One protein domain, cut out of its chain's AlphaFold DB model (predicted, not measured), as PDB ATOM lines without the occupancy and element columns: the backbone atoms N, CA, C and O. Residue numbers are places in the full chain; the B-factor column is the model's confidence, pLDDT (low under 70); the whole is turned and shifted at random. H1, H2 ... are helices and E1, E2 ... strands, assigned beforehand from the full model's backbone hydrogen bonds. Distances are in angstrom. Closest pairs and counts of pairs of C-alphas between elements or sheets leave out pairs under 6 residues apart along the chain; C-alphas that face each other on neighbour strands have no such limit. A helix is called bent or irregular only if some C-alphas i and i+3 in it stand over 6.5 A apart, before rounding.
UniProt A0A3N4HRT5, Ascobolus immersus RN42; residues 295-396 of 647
ATOM      1  N   ASP A 295      96.631  12.646  70.550       67.62
ATOM      2  CA  ASP A 295      97.446  11.447  70.265       67.62
ATOM      3  C   ASP A 295      96.799  10.500  69.230       67.62
ATOM      4  O   ASP A 295      97.057   9.296  69.226       67.62
ATOM      5  N   GLY A 296      95.906  11.010  68.380       70.19
ATOM      6  CA  GLY A 296      95.222  10.181  67.397       70.19
ATOM      7  C   GLY A 296      95.940  10.192  66.051       70.19
ATOM      8  O   GLY A 296      96.678  11.119  65.719       70.19
ATOM      9  N   ILE A 297      95.716   9.145  65.268       81.19
ATOM     10  CA  ILE A 297      96.463   8.915  64.033       81.19
ATOM     11  C   ILE A 297      95.819   9.744  62.925       81.19
ATOM     12  O   ILE A 297      94.618   9.613  62.677       81.19
ATOM     13  N   VAL A 298      96.587  10.600  62.251       85.00
ATOM     14  CA  VAL A 298      96.120  11.312  61.058       85.00
ATOM     15  C   VAL A 298      97.279  11.699  60.147       85.00
ATOM     16  O   VAL A 298      98.370  12.006  60.613       85.00
ATOM     17  N   TRP A 299      97.040  11.677  58.841       86.12
ATOM     18  CA  TRP A 299      98.006  12.053  57.818       86.12
ATOM     19  C   TRP A 299      97.344  12.894  56.728       86.12
ATOM     20  O   TRP A 299      96.298  12.517  56.193       86.12
ATOM     21  N   ASP A 300      97.991  14.015  56.410       84.81
ATOM     22  CA  ASP A 300      97.674  14.946  55.323       84.81
ATOM     23  C   ASP A 300      98.921  15.037  54.411       84.81
ATOM     24  O   ASP A 300      99.931  15.611  54.827       84.81
ATOM     25  N   PRO A 301      98.897  14.482  53.181       73.75
ATOM     26  CA  PRO A 301     100.023  14.518  52.246       73.75
ATOM     27  C   PRO A 301     100.423  15.934  51.821       73.75
ATOM     28  O   PRO A 301     101.490  16.110  51.228       73.75
ATOM     29  N   TYR A 302      99.561  16.924  52.054       69.94
ATOM     30  CA  TYR A 302      99.773  18.313  51.664       69.94
ATOM     31  C   TYR A 302     100.331  19.165  52.809       69.94
ATOM     32  O   TYR A 302     100.578  20.362  52.612       69.94
ATOM     33  N   ASP A 303     100.558  18.581  53.990       67.56
ATOM     34  CA  ASP A 303     101.236  19.278  55.074       67.56
ATOM     35  C   ASP A 303     102.735  19.427  54.776       67.56
ATOM     36  O   ASP A 303     103.429  18.486  54.398       67.56
ATOM     37  N   ARG A 304     103.251  20.650  54.922       50.47
ATOM     38  CA  ARG A 304     104.656  20.985  54.644       50.47
ATOM     39  C   ARG A 304     105.573  20.701  55.838       50.47
ATOM     40  O   ARG A 304     106.788  20.851  55.697       50.47
ATOM     41  N   HIS A 305     105.016  20.348  57.000       44.31
ATOM     42  CA  HIS A 305     105.762  20.244  58.256       44.31
ATOM     43  C   HIS A 305     106.162  18.817  58.654       44.31
ATOM     44  O   HIS A 305     107.188  18.648  59.314       44.31
ATOM     45  N   GLU A 306     105.444  17.801  58.182       48.50
ATOM     46  CA  GLU A 306     105.815  16.391  58.313       48.50
ATOM     47  C   GLU A 306     106.075  15.860  56.906       48.50
ATOM     48  O   GLU A 306     105.309  16.132  55.990       48.50
ATOM     49  N   GLY A 307     107.221  15.217  56.676       52.66
ATOM     50  CA  GLY A 307     107.638  14.855  55.320       52.66
ATOM     51  C   GLY A 307     106.565  14.076  54.548       52.66
ATOM     52  O   GLY A 307     105.716  13.414  55.131       52.66
ATOM     53  N   PHE A 308     106.667  14.060  53.217       60.44
ATOM     54  CA  PHE A 308     105.832  13.244  52.315       60.44
ATOM     55  C   PHE A 308     105.822  11.726  52.628       60.44
ATOM     56  O   PHE A 308     105.189  10.946  51.915       60.44
ATOM     57  N   GLU A 309     106.565  11.274  53.640       75.50
ATOM     58  CA  GLU A 309     106.605   9.885  54.068       75.50
ATOM     59  C   GLU A 309     105.421   9.571  54.985       75.50
ATOM     60  O   GLU A 309     105.307  10.089  56.090       75.50
ATOM     61  N   VAL A 310     104.557   8.669  54.519       82.88
ATOM     62  CA  VAL A 310     103.421   8.157  55.293       82.88
ATOM     63  C   VAL A 310     103.925   7.443  56.555       82.88
ATOM     64  O   VAL A 310     104.705   6.484  56.397       82.88
ATOM     65  N   PRO A 311     103.464   7.835  57.762       85.75
ATOM     66  CA  PRO A 311     103.745   7.118  59.005       85.75
ATOM     67  C   PRO A 311     103.374   5.634  58.898       85.75
ATOM     68  O   PRO A 311     102.403   5.288  58.226       85.75
ATOM     69  N   ASP A 312     104.125   4.746  59.555       86.50
ATOM     70  CA  ASP A 312     103.925   3.293  59.424       86.50
ATOM     71  C   ASP A 312     102.497   2.860  59.808       86.50
ATOM     72  O   ASP A 312     101.870   2.097  59.078       86.50
ATOM     73  N   GLU A 313     101.935   3.437  60.874       84.62
ATOM     74  CA  GLU A 313     100.570   3.144  61.335       84.62
ATOM     75  C   GLU A 313      99.502   3.549  60.302       84.62
ATOM     76  O   GLU A 313      98.545   2.820  60.053       84.62
ATOM     77  N   VAL A 314      99.698   4.680  59.621       87.00
ATOM     78  CA  VAL A 314      98.805   5.152  58.550       87.00
ATOM     79  C   VAL A 314      98.980   4.313  57.288       87.00
ATOM     80  O   VAL A 314      98.023   4.055  56.557       87.00
ATOM     81  N   ARG A 315     100.207   3.868  57.010       89.88
ATOM     82  CA  ARG A 315     100.518   3.031  55.851       89.88
ATOM     83  C   ARG A 315      99.789   1.697  55.917       89.88
ATOM     84  O   ARG A 315      99.326   1.222  54.877       89.88
ATOM     85  N   ASP A 316      99.672   1.126  57.110       87.06
ATOM     86  CA  ASP A 316      98.898  -0.091  57.332       87.06
ATOM     87  C   ASP A 316      97.402   0.157  57.088       87.06
ATOM     88  O   ASP A 316      96.808  -0.586  56.307       87.06
ATOM     89  N   ILE A 317      96.832   1.266  57.582       86.06
ATOM     90  CA  ILE A 317      95.434   1.663  57.299       86.06
ATOM     91  C   ILE A 317      95.184   1.802  55.787       86.06
ATOM     92  O   ILE A 317      94.244   1.220  55.245       86.06
ATOM     93  N   ILE A 318      96.045   2.538  55.073       82.44
ATOM     94  CA  ILE A 318      95.931   2.745  53.618       82.44
ATOM     95  C   ILE A 318      95.960   1.408  52.867       82.44
ATOM     96  O   ILE A 318      95.190   1.193  51.926       82.44
ATOM     97  N   LYS A 319      96.842   0.499  53.287       83.94
ATOM     98  CA  LYS A 319      97.010  -0.817  52.671       83.94
ATOM     99  C   LYS A 319      95.838  -1.752  52.966       83.94
ATOM    100  O   LYS A 319      95.437  -2.489  52.065       83.94
ATOM    101  N   GLU A 320      95.311  -1.745  54.187       78.00
ATOM    102  CA  GLU A 320      94.148  -2.545  54.594       78.00
ATOM    103  C   GLU A 320      92.887  -2.141  53.829       78.00
ATOM    104  O   GLU A 320      92.159  -3.008  53.340       78.00
ATOM    105  N   GLU A 321      92.693  -0.840  53.617       76.44
ATOM    106  CA  GLU A 321      91.600  -0.297  52.801       76.44
ATOM    107  C   GLU A 321      91.853  -0.439  51.282       76.44
ATOM    108  O   GLU A 321      90.960  -0.213  50.465       76.44
ATOM    109  N   GLY A 322      93.052  -0.877  50.880       80.81
ATOM    110  CA  GLY A 322      93.383  -1.224  49.495       80.81
ATOM    111  C   GLY A 322      93.729  -0.039  48.590       80.81
ATOM    112  O   GLY A 322      93.582  -0.152  47.370       80.81
ATOM    113  N   PHE A 323      94.198   1.075  49.156       79.19
ATOM    114  CA  PHE A 323      94.583   2.278  48.413       79.19
ATOM    115  C   PHE A 323      96.102   2.373  48.179       79.19
ATOM    116  O   PHE A 323      96.913   1.816  48.919       79.19
ATOM    117  N   ASP A 324      96.500   3.097  47.129       80.25
ATOM    118  CA  ASP A 324      97.887   3.552  46.947       80.25
ATOM    119  C   ASP A 324      98.063   4.859  47.740       80.25
ATOM    120  O   ASP A 324      97.241   5.759  47.551       80.25
ATOM    121  N   PRO A 325      99.112   5.026  48.570       83.38
ATOM    122  CA  PRO A 325      99.397   6.286  49.261       83.38
ATOM    123  C   PRO A 325      99.339   7.544  48.383       83.38
ATOM    124  O   PRO A 325      98.955   8.608  48.856       83.38
ATOM    125  N   LYS A 326      99.669   7.441  47.088       80.94
ATOM    126  CA  LYS A 326      99.606   8.567  46.136       80.94
ATOM    127  C   LYS A 326      98.184   8.980  45.753       80.94
ATOM    128  O   LYS A 326      97.994  10.031  45.148       80.94
ATOM    129  N   SER A 327      97.204   8.128  46.034       81.69
ATOM    130  CA  SER A 327      95.788   8.323  45.711       81.69
ATOM    131  C   SER A 327      94.954   8.776  46.910       81.69
ATOM    132  O   SER A 327      93.730   8.795  46.819       81.69
ATOM    133  N   VAL A 328      95.602   9.122  48.024       83.94
ATOM    134  CA  VAL A 328      94.963   9.438  49.303       83.94
ATOM    135  C   VAL A 328      95.130  10.922  49.621       83.94
ATOM    136  O   VAL A 328      96.235  11.446  49.525       83.94
ATOM    137  N   GLN A 329      94.034  11.570  50.018       87.12
ATOM    138  CA  GLN A 329      93.978  12.953  50.490       87.12
ATOM    139  C   GLN A 329      94.112  13.040  52.011       87.12
ATOM    140  O   GLN A 329      94.798  13.921  52.506       87.12
ATOM    141  N   PHE A 330      93.473  12.133  52.752       89.94
ATOM    142  CA  PHE A 330      93.625  12.014  54.203       89.94
ATOM    143  C   PHE A 330      93.579  10.545  54.608       89.94
ATOM    144  O   PHE A 330      92.842   9.761  54.007       89.94
ATOM    145  N   ALA A 331      94.303  10.161  55.652       90.69
ATOM    146  CA  ALA A 331      94.134   8.848  56.271       90.69
ATOM    147  C   ALA A 331      94.364   8.912  57.779       90.69
ATOM    148  O   ALA A 331      95.216   9.664  58.242       90.69
ATOM    149  N   GLY A 332      93.610   8.123  58.541       92.19
ATOM    150  CA  GLY A 332      93.731   8.066  59.994       92.19
ATOM    151  C   GLY A 332      92.403   7.800  60.687       92.19
ATOM    152  O   GLY A 332      91.487   7.233  60.098       92.19
ATOM    153  N   ASP A 333      92.293   8.226  61.935       92.12
ATOM    154  CA  ASP A 333      91.071   8.134  62.724       92.12
ATOM    155  C   ASP A 333      89.999   9.094  62.198       92.12
ATOM    156  O   ASP A 333      90.253  10.283  61.983       92.12
ATOM    157  N   SER A 334      88.768   8.606  62.043       93.00
ATOM    158  CA  SER A 334      87.644   9.380  61.509       93.00
ATOM    159  C   SER A 334      87.363  10.668  62.283       93.00
ATOM    160  O   SER A 334      86.955  11.656  61.676       93.00
ATOM    161  N   TYR A 335      87.623  10.692  63.593       92.88
ATOM    162  CA  TYR A 335      87.566  11.906  64.411       92.88
ATOM    163  C   TYR A 335      88.576  12.973  63.954       92.88
ATOM    164  O   TYR A 335      88.200  14.122  63.728       92.88
ATOM    165  N   ASN A 336      89.846  12.598  63.781       91.00
ATOM    166  CA  ASN A 336      90.902  13.539  63.399       91.00
ATOM    167  C   ASN A 336      90.776  13.969  61.944       91.00
ATOM    168  O   ASN A 336      90.967  15.139  61.632       91.00
ATOM    169  N   VAL A 337      90.392  13.045  61.064       91.81
ATOM    170  CA  VAL A 337      90.090  13.357  59.664       91.81
ATOM    171  C   VAL A 337      88.932  14.360  59.572       91.81
ATOM    172  O   VAL A 337      89.015  15.308  58.793       91.81
ATOM    173  N   ALA A 338      87.892  14.224  60.406       91.88
ATOM    174  CA  ALA A 338      86.810  15.208  60.481       91.88
ATOM    175  C   ALA A 338      87.309  16.585  60.955       91.88
ATOM    176  O   ALA A 338      86.949  17.598  60.358       91.88
ATOM    177  N   LEU A 339      88.166  16.636  61.983       89.75
ATOM    178  CA  LEU A 339      88.770  17.891  62.442       89.75
ATOM    179  C   LEU A 339      89.610  18.558  61.347       89.75
ATOM    180  O   LEU A 339      89.409  19.739  61.077       89.75
ATOM    181  N   LEU A 340      90.491  17.814  60.671       85.25
ATOM    182  CA  LEU A 340      91.331  18.348  59.590       85.25
ATOM    183  C   LEU A 340      90.524  18.930  58.429       85.25
ATOM    184  O   LEU A 340      90.959  19.891  57.795       85.25
ATOM    185  N   ALA A 341      89.349  18.364  58.170       86.06
ATOM    186  CA  ALA A 341      88.423  18.833  57.150       86.06
ATOM    187  C   ALA A 341      87.534  20.007  57.605       86.06
ATOM    188  O   ALA A 341      86.680  20.453  56.843       86.06
ATOM    189  N   GLY A 342      87.685  20.497  58.843       85.62
ATOM    190  CA  GLY A 342      86.842  21.555  59.411       85.62
ATOM    191  C   GLY A 342      85.438  21.091  59.828       85.62
ATOM    192  O   GLY A 342      84.586  21.913  60.168       85.62
ATOM    193  N   LEU A 343      85.188  19.781  59.856       89.50
ATOM    194  CA  LEU A 343      83.903  19.154  60.189       89.50
ATOM    195  C   LEU A 343      83.768  18.943  61.707       89.50
ATOM    196  O   LEU A 343      83.640  17.824  62.214       89.50
ATOM    197  N   THR A 344      83.850  20.045  62.453       88.94
ATOM    198  CA  THR A 344      83.912  20.041  63.929       88.94
ATOM    199  C   THR A 344      82.673  19.445  64.602       88.94
ATOM    200  O   THR A 344      82.769  18.853  65.677       88.94
ATOM    201  N   ASP A 345      81.512  19.549  63.967       88.62
ATOM    202  CA  ASP A 345      80.253  18.958  64.413       88.62
ATOM    203  C   ASP A 345      80.234  17.429  64.259       88.62
ATOM    204  O   ASP A 345      79.787  16.728  65.171       88.62
ATOM    205  N   ILE A 346      80.779  16.900  63.160       91.06
ATOM    206  CA  ILE A 346      80.971  15.458  62.951       91.06
ATOM    207  C   ILE A 346      81.998  14.918  63.947       91.06
ATOM    208  O   ILE A 346      81.753  13.886  64.575       91.06
ATOM    209  N   ALA A 347      83.109  15.628  64.159       91.25
ATOM    210  CA  ALA A 347      84.104  15.258  65.162       91.25
ATOM    211  C   ALA A 347      83.489  15.211  66.574       91.25
ATOM    212  O   ALA A 347      83.637  14.217  67.286       91.25
ATOM    213  N   ALA A 348      82.719  16.232  66.964       89.00
ATOM    214  CA  ALA A 348      82.004  16.245  68.241       89.00
ATOM    215  C   ALA A 348      80.994  15.091  68.356       89.00
ATOM    216  O   ALA A 348      80.850  14.490  69.419       89.00
ATOM    217  N   ALA A 349      80.317  14.747  67.258       89.88
ATOM    218  CA  ALA A 349      79.396  13.622  67.207       89.88
ATOM    219  C   ALA A 349      80.097  12.258  67.330       89.88
ATOM    220  O   ALA A 349      79.474  11.328  67.830       89.88
ATOM    221  N   ILE A 350      81.352  12.127  66.895       91.62
ATOM    222  CA  ILE A 350      82.169  10.916  67.083       91.62
ATOM    223  C   ILE A 350      82.701  10.820  68.525       91.62
ATOM    224  O   ILE A 350      82.766   9.725  69.079       91.62
ATOM    225  N   ASP A 351      83.069  11.949  69.139       90.94
ATOM    226  CA  ASP A 351      83.604  12.010  70.513       90.94
ATOM    227  C   ASP A 351      82.518  11.795  71.586       90.94
ATOM    228  O   ASP A 351      82.812  11.354  72.697       90.94
ATOM    229  N   ASP A 352      81.252  12.098  71.272       87.62
ATOM    230  CA  ASP A 352      80.129  11.920  72.195       87.62
ATOM    231  C   ASP A 352      79.732  10.431  72.324       87.62
ATOM    232  O   ASP A 352      79.129   9.866  71.406       87.62
ATOM    233  N   PRO A 353      79.943   9.790  73.493       82.69
ATOM    234  CA  PRO A 353      79.624   8.375  73.698       82.69
ATOM    235  C   PRO A 353      78.119   8.068  73.666       82.69
ATOM    236  O   PRO A 353      77.723   6.900  73.659       82.69
ATOM    237  N   SER A 354      77.258   9.089  73.712       82.06
ATOM    238  CA  SER A 354      75.811   8.933  73.550       82.06
ATOM    239  C   SER A 354      75.378   8.857  72.083       82.06
ATOM    240  O   SER A 354      74.259   8.412  71.791       82.06
ATOM    241  N   ASN A 355      76.259   9.253  71.163       85.06
ATOM    242  CA  ASN A 355      76.043   9.150  69.734       85.06
ATOM    243  C   ASN A 355      76.441   7.758  69.215       85.06
ATOM    244  O   ASN A 355      77.060   6.944  69.897       85.06
ATOM    245  N   LYS A 356      76.006   7.444  67.998       84.44
ATOM    246  CA  LYS A 356      76.230   6.147  67.350       84.44
ATOM    247  C   LYS A 356      77.347   6.180  66.307       84.44
ATOM    248  O   LYS A 356      77.653   5.131  65.747       84.44
ATOM    249  N   LEU A 357      77.883   7.359  65.994       88.38
ATOM    250  CA  LEU A 357      79.065   7.472  65.147       88.38
ATOM    251  C   LEU A 357      80.268   6.967  65.941       88.38
ATOM    252  O   LEU A 357      80.435   7.316  67.104       88.38
ATOM    253  N   VAL A 358      81.061   6.097  65.324       87.44
ATOM    254  CA  VAL A 358      82.194   5.436  65.975       87.44
ATOM    255  C   VAL A 358      83.480   5.956  65.351       87.44
ATOM    256  O   VAL A 358      83.558   6.097  64.127       87.44
ATOM    257  N   ASN A 359      84.478   6.227  66.193       91.31
ATOM    258  CA  ASN A 359      85.817   6.536  65.716       91.31
ATOM    259  C   ASN A 359      86.425   5.279  65.081       91.31
ATOM    260  O   ASN A 359      86.453   4.225  65.717       91.31
ATOM    261  N   ARG A 360      86.862   5.366  63.827       89.62
ATOM    262  CA  ARG A 360      87.418   4.232  63.080       89.62
ATOM    263  C   ARG A 360      88.507   4.701  62.120       89.62
ATOM    264  O   ARG A 360      88.419   5.843  61.666       89.62
ATOM    265  N   PRO A 361      89.439   3.819  61.736       90.00
ATOM    266  CA  PRO A 361      90.329   4.082  60.619       90.00
ATOM    267  C   PRO A 361      89.528   4.399  59.352       90.00
ATOM    268  O   PRO A 361      88.519   3.752  59.056       90.00
ATOM    269  N   VAL A 362      89.949   5.427  58.628       92.56
ATOM    270  CA  VAL A 362      89.355   5.852  57.364       92.56
ATOM    271  C   VAL A 362      90.441   6.355  56.422       92.56
ATOM    272  O   VAL A 362      91.436   6.946  56.843       92.56
ATOM    273  N   VAL A 363      90.221   6.128  55.131       89.69
ATOM    274  CA  VAL A 363      91.028   6.664  54.036       89.69
ATOM    275  C   VAL A 363      90.110   7.501  53.157       89.69
ATOM    276  O   VAL A 363      89.071   7.018  52.711       89.69
ATOM    277  N   ILE A 364      90.489   8.753  52.921       90.94
ATOM    278  CA  ILE A 364      89.811   9.672  52.007       90.94
ATOM    279  C   ILE A 364      90.604   9.686  50.699       90.94
ATOM    280  O   ILE A 364      91.738  10.173  50.693       90.94
ATOM    281  N   PRO A 365      90.069   9.146  49.594       85.44
ATOM    282  CA  PRO A 365      90.755   9.184  48.308       85.44
ATOM    283  C   PRO A 365      90.802  10.605  47.736       85.44
ATOM    284  O   PRO A 365      89.927  11.421  48.011       85.44
ATOM    285  N   ASN A 366      91.789  10.887  46.885       78.44
ATOM    286  CA  ASN A 366      91.885  12.164  46.176       78.44
ATOM    287  C   ASN A 366      90.608  12.453  45.368       78.44
ATOM    288  O   ASN A 366      90.172  11.616  44.572       78.44
ATOM    289  N   GLY A 367      90.049  13.654  45.547       76.88
ATOM    290  CA  GLY A 367      88.835  14.102  44.856       76.88
ATOM    291  C   GLY A 367      87.537  13.520  45.424       76.88
ATOM    292  O   GLY A 367      86.521  13.516  44.729       76.88
ATOM    293  N   GLN A 368      87.561  12.973  46.645       79.00
ATOM    294  CA  GLN A 368      86.346  12.632  47.386       79.00
ATOM    295  C   GLN A 368      86.105  13.616  48.526       79.00
ATOM    296  O   GLN A 368      87.036  14.009  49.227       79.00
ATOM    297  N   ASP A 369      84.836  13.963  48.737       85.88
ATOM    298  CA  ASP A 369      84.443  14.801  49.860       85.88
ATOM    299  C   ASP A 369      84.574  14.036  51.188       85.88
ATOM    300  O   ASP A 369      84.150  12.884  51.331       85.88
ATOM    301  N   VAL A 370      85.163  14.696  52.185       89.00
ATOM    302  CA  VAL A 370      85.434  14.080  53.489       89.00
ATOM    303  C   VAL A 370      84.128  13.747  54.209       89.00
ATOM    304  O   VAL A 370      84.000  12.664  54.789       89.00
ATOM    305  N   ALA A 371      83.135  14.643  54.166       89.44
ATOM    306  CA  ALA A 371      81.855  14.410  54.827       89.44
ATOM    307  C   ALA A 371      81.112  13.233  54.178       89.44
ATOM    308  O   ALA A 371      80.509  12.429  54.894       89.44
ATOM    309  N   GLU A 372      81.206  13.069  52.857       85.00
ATOM    310  CA  GLU A 372      80.637  11.928  52.138       85.00
ATOM    311  C   GLU A 372      81.228  10.604  52.645       85.00
ATOM    312  O   GLU A 372      80.482   9.734  53.102       85.00
ATOM    313  N   VAL A 373      82.555  10.455  52.649       86.75
ATOM    314  CA  VAL A 373      83.218   9.204  53.069       86.75
ATOM    315  C   VAL A 373      82.951   8.882  54.545       86.75
ATOM    316  O   VAL A 373      82.741   7.717  54.912       86.75
ATOM    317  N   LEU A 374      82.910   9.903  55.404       90.50
ATOM    318  CA  LEU A 374      82.656   9.738  56.835       90.50
ATOM    319  C   LEU A 374      81.200   9.360  57.132       90.50
ATOM    320  O   LEU A 374      80.945   8.430  57.906       90.50
ATOM    321  N   LEU A 375      80.241  10.063  56.529       90.12
ATOM    322  CA  LEU A 375      78.825   9.942  56.875       90.12
ATOM    323  C   LEU A 375      78.086   8.884  56.061       90.12
ATOM    324  O   LEU A 375      77.108   8.319  56.559       90.12
ATOM    325  N   TYR A 376      78.521   8.587  54.836       82.88
ATOM    326  CA  TYR A 376      77.803   7.671  53.953       82.88
ATOM    327  C   TYR A 376      77.668   6.255  54.534       82.88
ATOM    328  O   TYR A 376      76.555   5.718  54.524       82.88
ATOM    329  N   PRO A 377      78.708   5.649  55.141       79.06
ATOM    330  CA  PRO A 377      78.550   4.342  55.774       79.06
ATOM    331  C   PRO A 377      77.595   4.387  56.975       79.06
ATOM    332  O   PRO A 377      76.755   3.502  57.117       79.06
ATOM    333  N   ALA A 378      77.632   5.452  57.784       80.00
ATOM    334  CA  ALA A 378      76.697   5.631  58.896       80.00
ATOM    335  C   ALA A 378      75.247   5.818  58.415       80.00
ATOM    336  O   ALA A 378      74.306   5.310  59.032       80.00
ATOM    337  N   TYR A 379      75.046   6.517  57.300       79.81
ATOM    338  CA  TYR A 379      73.747   6.628  56.646       79.81
ATOM    339  C   TYR A 379      73.262   5.266  56.126       79.81
ATOM    340  O   TYR A 379      72.141   4.850  56.442       79.81
ATOM    341  N   ARG A 380      74.117   4.530  55.405       72.06
ATOM    342  CA  ARG A 380      73.818   3.194  54.862       72.06
ATOM    343  C   ARG A 380      73.449   2.196  55.960       72.06
ATOM    344  O   ARG A 380      72.494   1.437  55.809       72.06
ATOM    345  N   ASP A 381      74.151   2.247  57.087       66.88
ATOM    346  CA  ASP A 381      73.922   1.361  58.231       66.88
ATOM    347  C   ASP A 381      72.702   1.791  59.078       66.88
ATOM    348  O   ASP A 381      72.338   1.138  60.064       66.88
ATOM    349  N   GLY A 382      72.020   2.879  58.694       66.81
ATOM    350  CA  GLY A 382      70.839   3.409  59.377       66.81
ATOM    351  C   GLY A 382      71.149   4.038  60.737       66.81
ATOM    352  O   GLY A 382      70.253   4.171  61.578       66.81
ATOM    353  N   ILE A 383      72.413   4.395  60.967       78.75
ATOM    354  CA  ILE A 383      72.872   5.138  62.139       78.75
ATOM    355  C   ILE A 383      72.472   6.607  61.997       78.75
ATOM    356  O   ILE A 383      71.882   7.167  62.925       78.75
ATOM    357  N   LEU A 384      72.732   7.193  60.826       79.19
ATOM    358  CA  LEU A 384      72.436   8.587  60.516       79.19
ATOM    359  C   LEU A 384      71.098   8.702  59.756       79.19
ATOM    360  O   LEU A 384      70.903   8.030  58.741       79.19
ATOM    361  N   PRO A 385      70.141   9.530  60.211       71.75
ATOM    362  CA  PRO A 385      68.902   9.757  59.483       71.75
ATOM    363  C   PRO A 385      69.133  10.629  58.238       71.75
ATOM    364  O   PRO A 385      70.027  11.471  58.201       71.75
ATOM    365  N   ARG A 386      68.287  10.442  57.213       73.12
ATOM    366  CA  ARG A 386      68.442  11.068  55.887       73.12
ATOM    367  C   ARG A 386      68.535  12.590  55.956       73.12
ATOM    368  O   ARG A 386      69.376  13.169  55.295       73.12
ATOM    369  N   ASN A 387      67.707  13.221  56.783       72.06
ATOM    370  CA  ASN A 387      67.686  14.673  56.932       72.06
ATOM    371  C   ASN A 387      68.990  15.242  57.509       72.06
ATOM    372  O   ASN A 387      69.310  16.378  57.197       72.06
ATOM    373  N   LEU A 388      69.714  14.487  58.347       75.50
ATOM    374  CA  LEU A 388      71.028  14.906  58.843       75.50
ATOM    375  C   LEU A 388      72.111  14.666  57.792       75.50
ATOM    376  O   LEU A 388      72.968  15.516  57.610       75.50
ATOM    377  N   PHE A 389      72.038  13.563  57.043       81.12
ATOM    378  CA  PHE A 389      72.937  13.332  55.908       81.12
ATOM    379  C   PHE A 389      72.796  14.429  54.835       81.12
ATOM    380  O   PHE A 389      73.784  14.989  54.376       81.12
ATOM    381  N   GLU A 390      71.560  14.809  54.502       78.50
ATOM    382  CA  GLU A 390      71.251  15.865  53.530       78.50
ATOM    383  C   GLU A 390      71.668  17.277  53.987       78.50
ATOM    384  O   GLU A 390      71.707  18.183  53.161       78.50
ATOM    385  N   GLN A 391      71.999  17.503  55.264       81.31
ATOM    386  CA  GLN A 391      72.528  18.806  55.699       81.31
ATOM    387  C   GLN A 391      73.934  19.075  55.157       81.31
ATOM    388  O   GLN A 391      74.261  20.231  54.898       81.31
ATOM    389  N   TYR A 392      74.717  18.022  54.921       82.19
ATOM    390  CA  TYR A 392      76.056  18.112  54.331       82.19
ATOM    391  C   TYR A 392      76.023  18.040  52.800       82.19
ATOM    392  O   TYR A 392      77.053  18.174  52.156       82.19
ATOM    393  N   TRP A 393      74.831  17.913  52.206       75.00
ATOM    394  CA  TRP A 393      74.628  17.867  50.757       75.00
ATOM    395  C   TRP A 393      75.332  18.969  49.964       75.00
ATOM    396  O   TRP A 393      75.884  18.654  48.914       75.00
ATOM    397  N   PRO A 394      75.341  20.241  50.413       78.94
ATOM    398  CA  PRO A 394      76.018  21.302  49.673       78.94
ATOM    399  C   PRO A 394      77.536  21.114  49.564       78.94
ATOM    400  O   PRO A 394      78.148  21.776  48.734       78.94
ATOM    401  N   LEU A 395      78.130  20.253  50.398       70.81
ATOM    402  CA  LEU A 395      79.561  19.943  50.386       70.81
ATOM    403  C   LEU A 395      79.905  18.825  49.391       70.81
ATOM    404  O   LEU A 395      81.050  18.699  48.979       70.81
ATOM    405  N   PHE A 396      78.922  18.029  48.960       74.69
ATOM    406  CA  PHE A 396      79.163  16.935  48.023       74.69
ATOM    407  C   PHE A 396      79.350  17.489  46.603       74.69
ATOM    408  O   PHE A 396      78.420  18.030  46.003       74.69
TER     409      PHE A 396
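What this domain is: This is residues 295 to 396 of the 647 residues of a protein of Ascobolus immersus RN42 (UniProt A0A3N4HRT5). A narrow ribbon of two antiparallel strands, E1 and E2, lies between H1 over one face and H2 and H4 over the other. Beyond them H3 folds back on H2 and H5 on H4, making two helical hairpins. The printed part has 102 residues, with elements in the order H1, E1, H2, H3, E2, H4, H5, mostly helix. It is compact, with a radius of gyration of the C-alphas of 13.5 A, and spans 39 by 27 by 24 A.

How they stand to each other: Start at residues 298 to 299, which pair antiparallel with residues 331 to 332 of E1, residues 328 to 333. Next comes H1, residues 312 to 320; its closest C-alpha pair with E1 is Val 314 and Gly 332, 6.0 A. Find E2, residues 361 to 365, antiparallel to E1 at 168 degrees, with N 329 and O 364 within hydrogen-bond range at 2.8 A. H2, residues 334 to 340, touches H3, residues 344 to 351, at a shallow tilt of 27 degrees, opposite ways; their closest C-alphas, Tyr 335 and Ala 347, are 4.9 A apart. H4, residues 370 to 380, touches H2, with C-alphas 334 and 374 closest at 6.8 A. H5, residues 386 to 395, touches H4 at a shallow tilt of 20 degrees, opposite ways, with C-alphas 379 and 389 closest at 6.8 A. H1 is apart from H2 and H4. In H1, H2 and H3 every O i to N i+4 pair is within hydrogen-bond range; H4 has 5 of 7, and H5 has 2 of 6 beside 5 of 7 O i to N i+3 pairs.

Where its parts are: Find C-alpha 312 at (103.925, 3.293, 59.424), where H1 begins its 12.4 A. E1 covers 14.0 A, H2 9.9 A, H3 10.4 A and E2 13.3 A. H4 covers 16.0 A and is only just irregular, with C-alphas 374 and 377 6.9 A apart. H5 covers 15.3 A to C-alpha 395 at (79.561, 19.943, 50.386) and is irregular, with C-alphas 391 and 394 7.4 A apart.

The domain as a whole: Look to Gly 307 and Asn 387 for the C-alphas farthest apart, 40.0 A. The printed part has no cut, and no link is long. Confidence is under 70 at residues 295, 302 to 308 and 381 to 382.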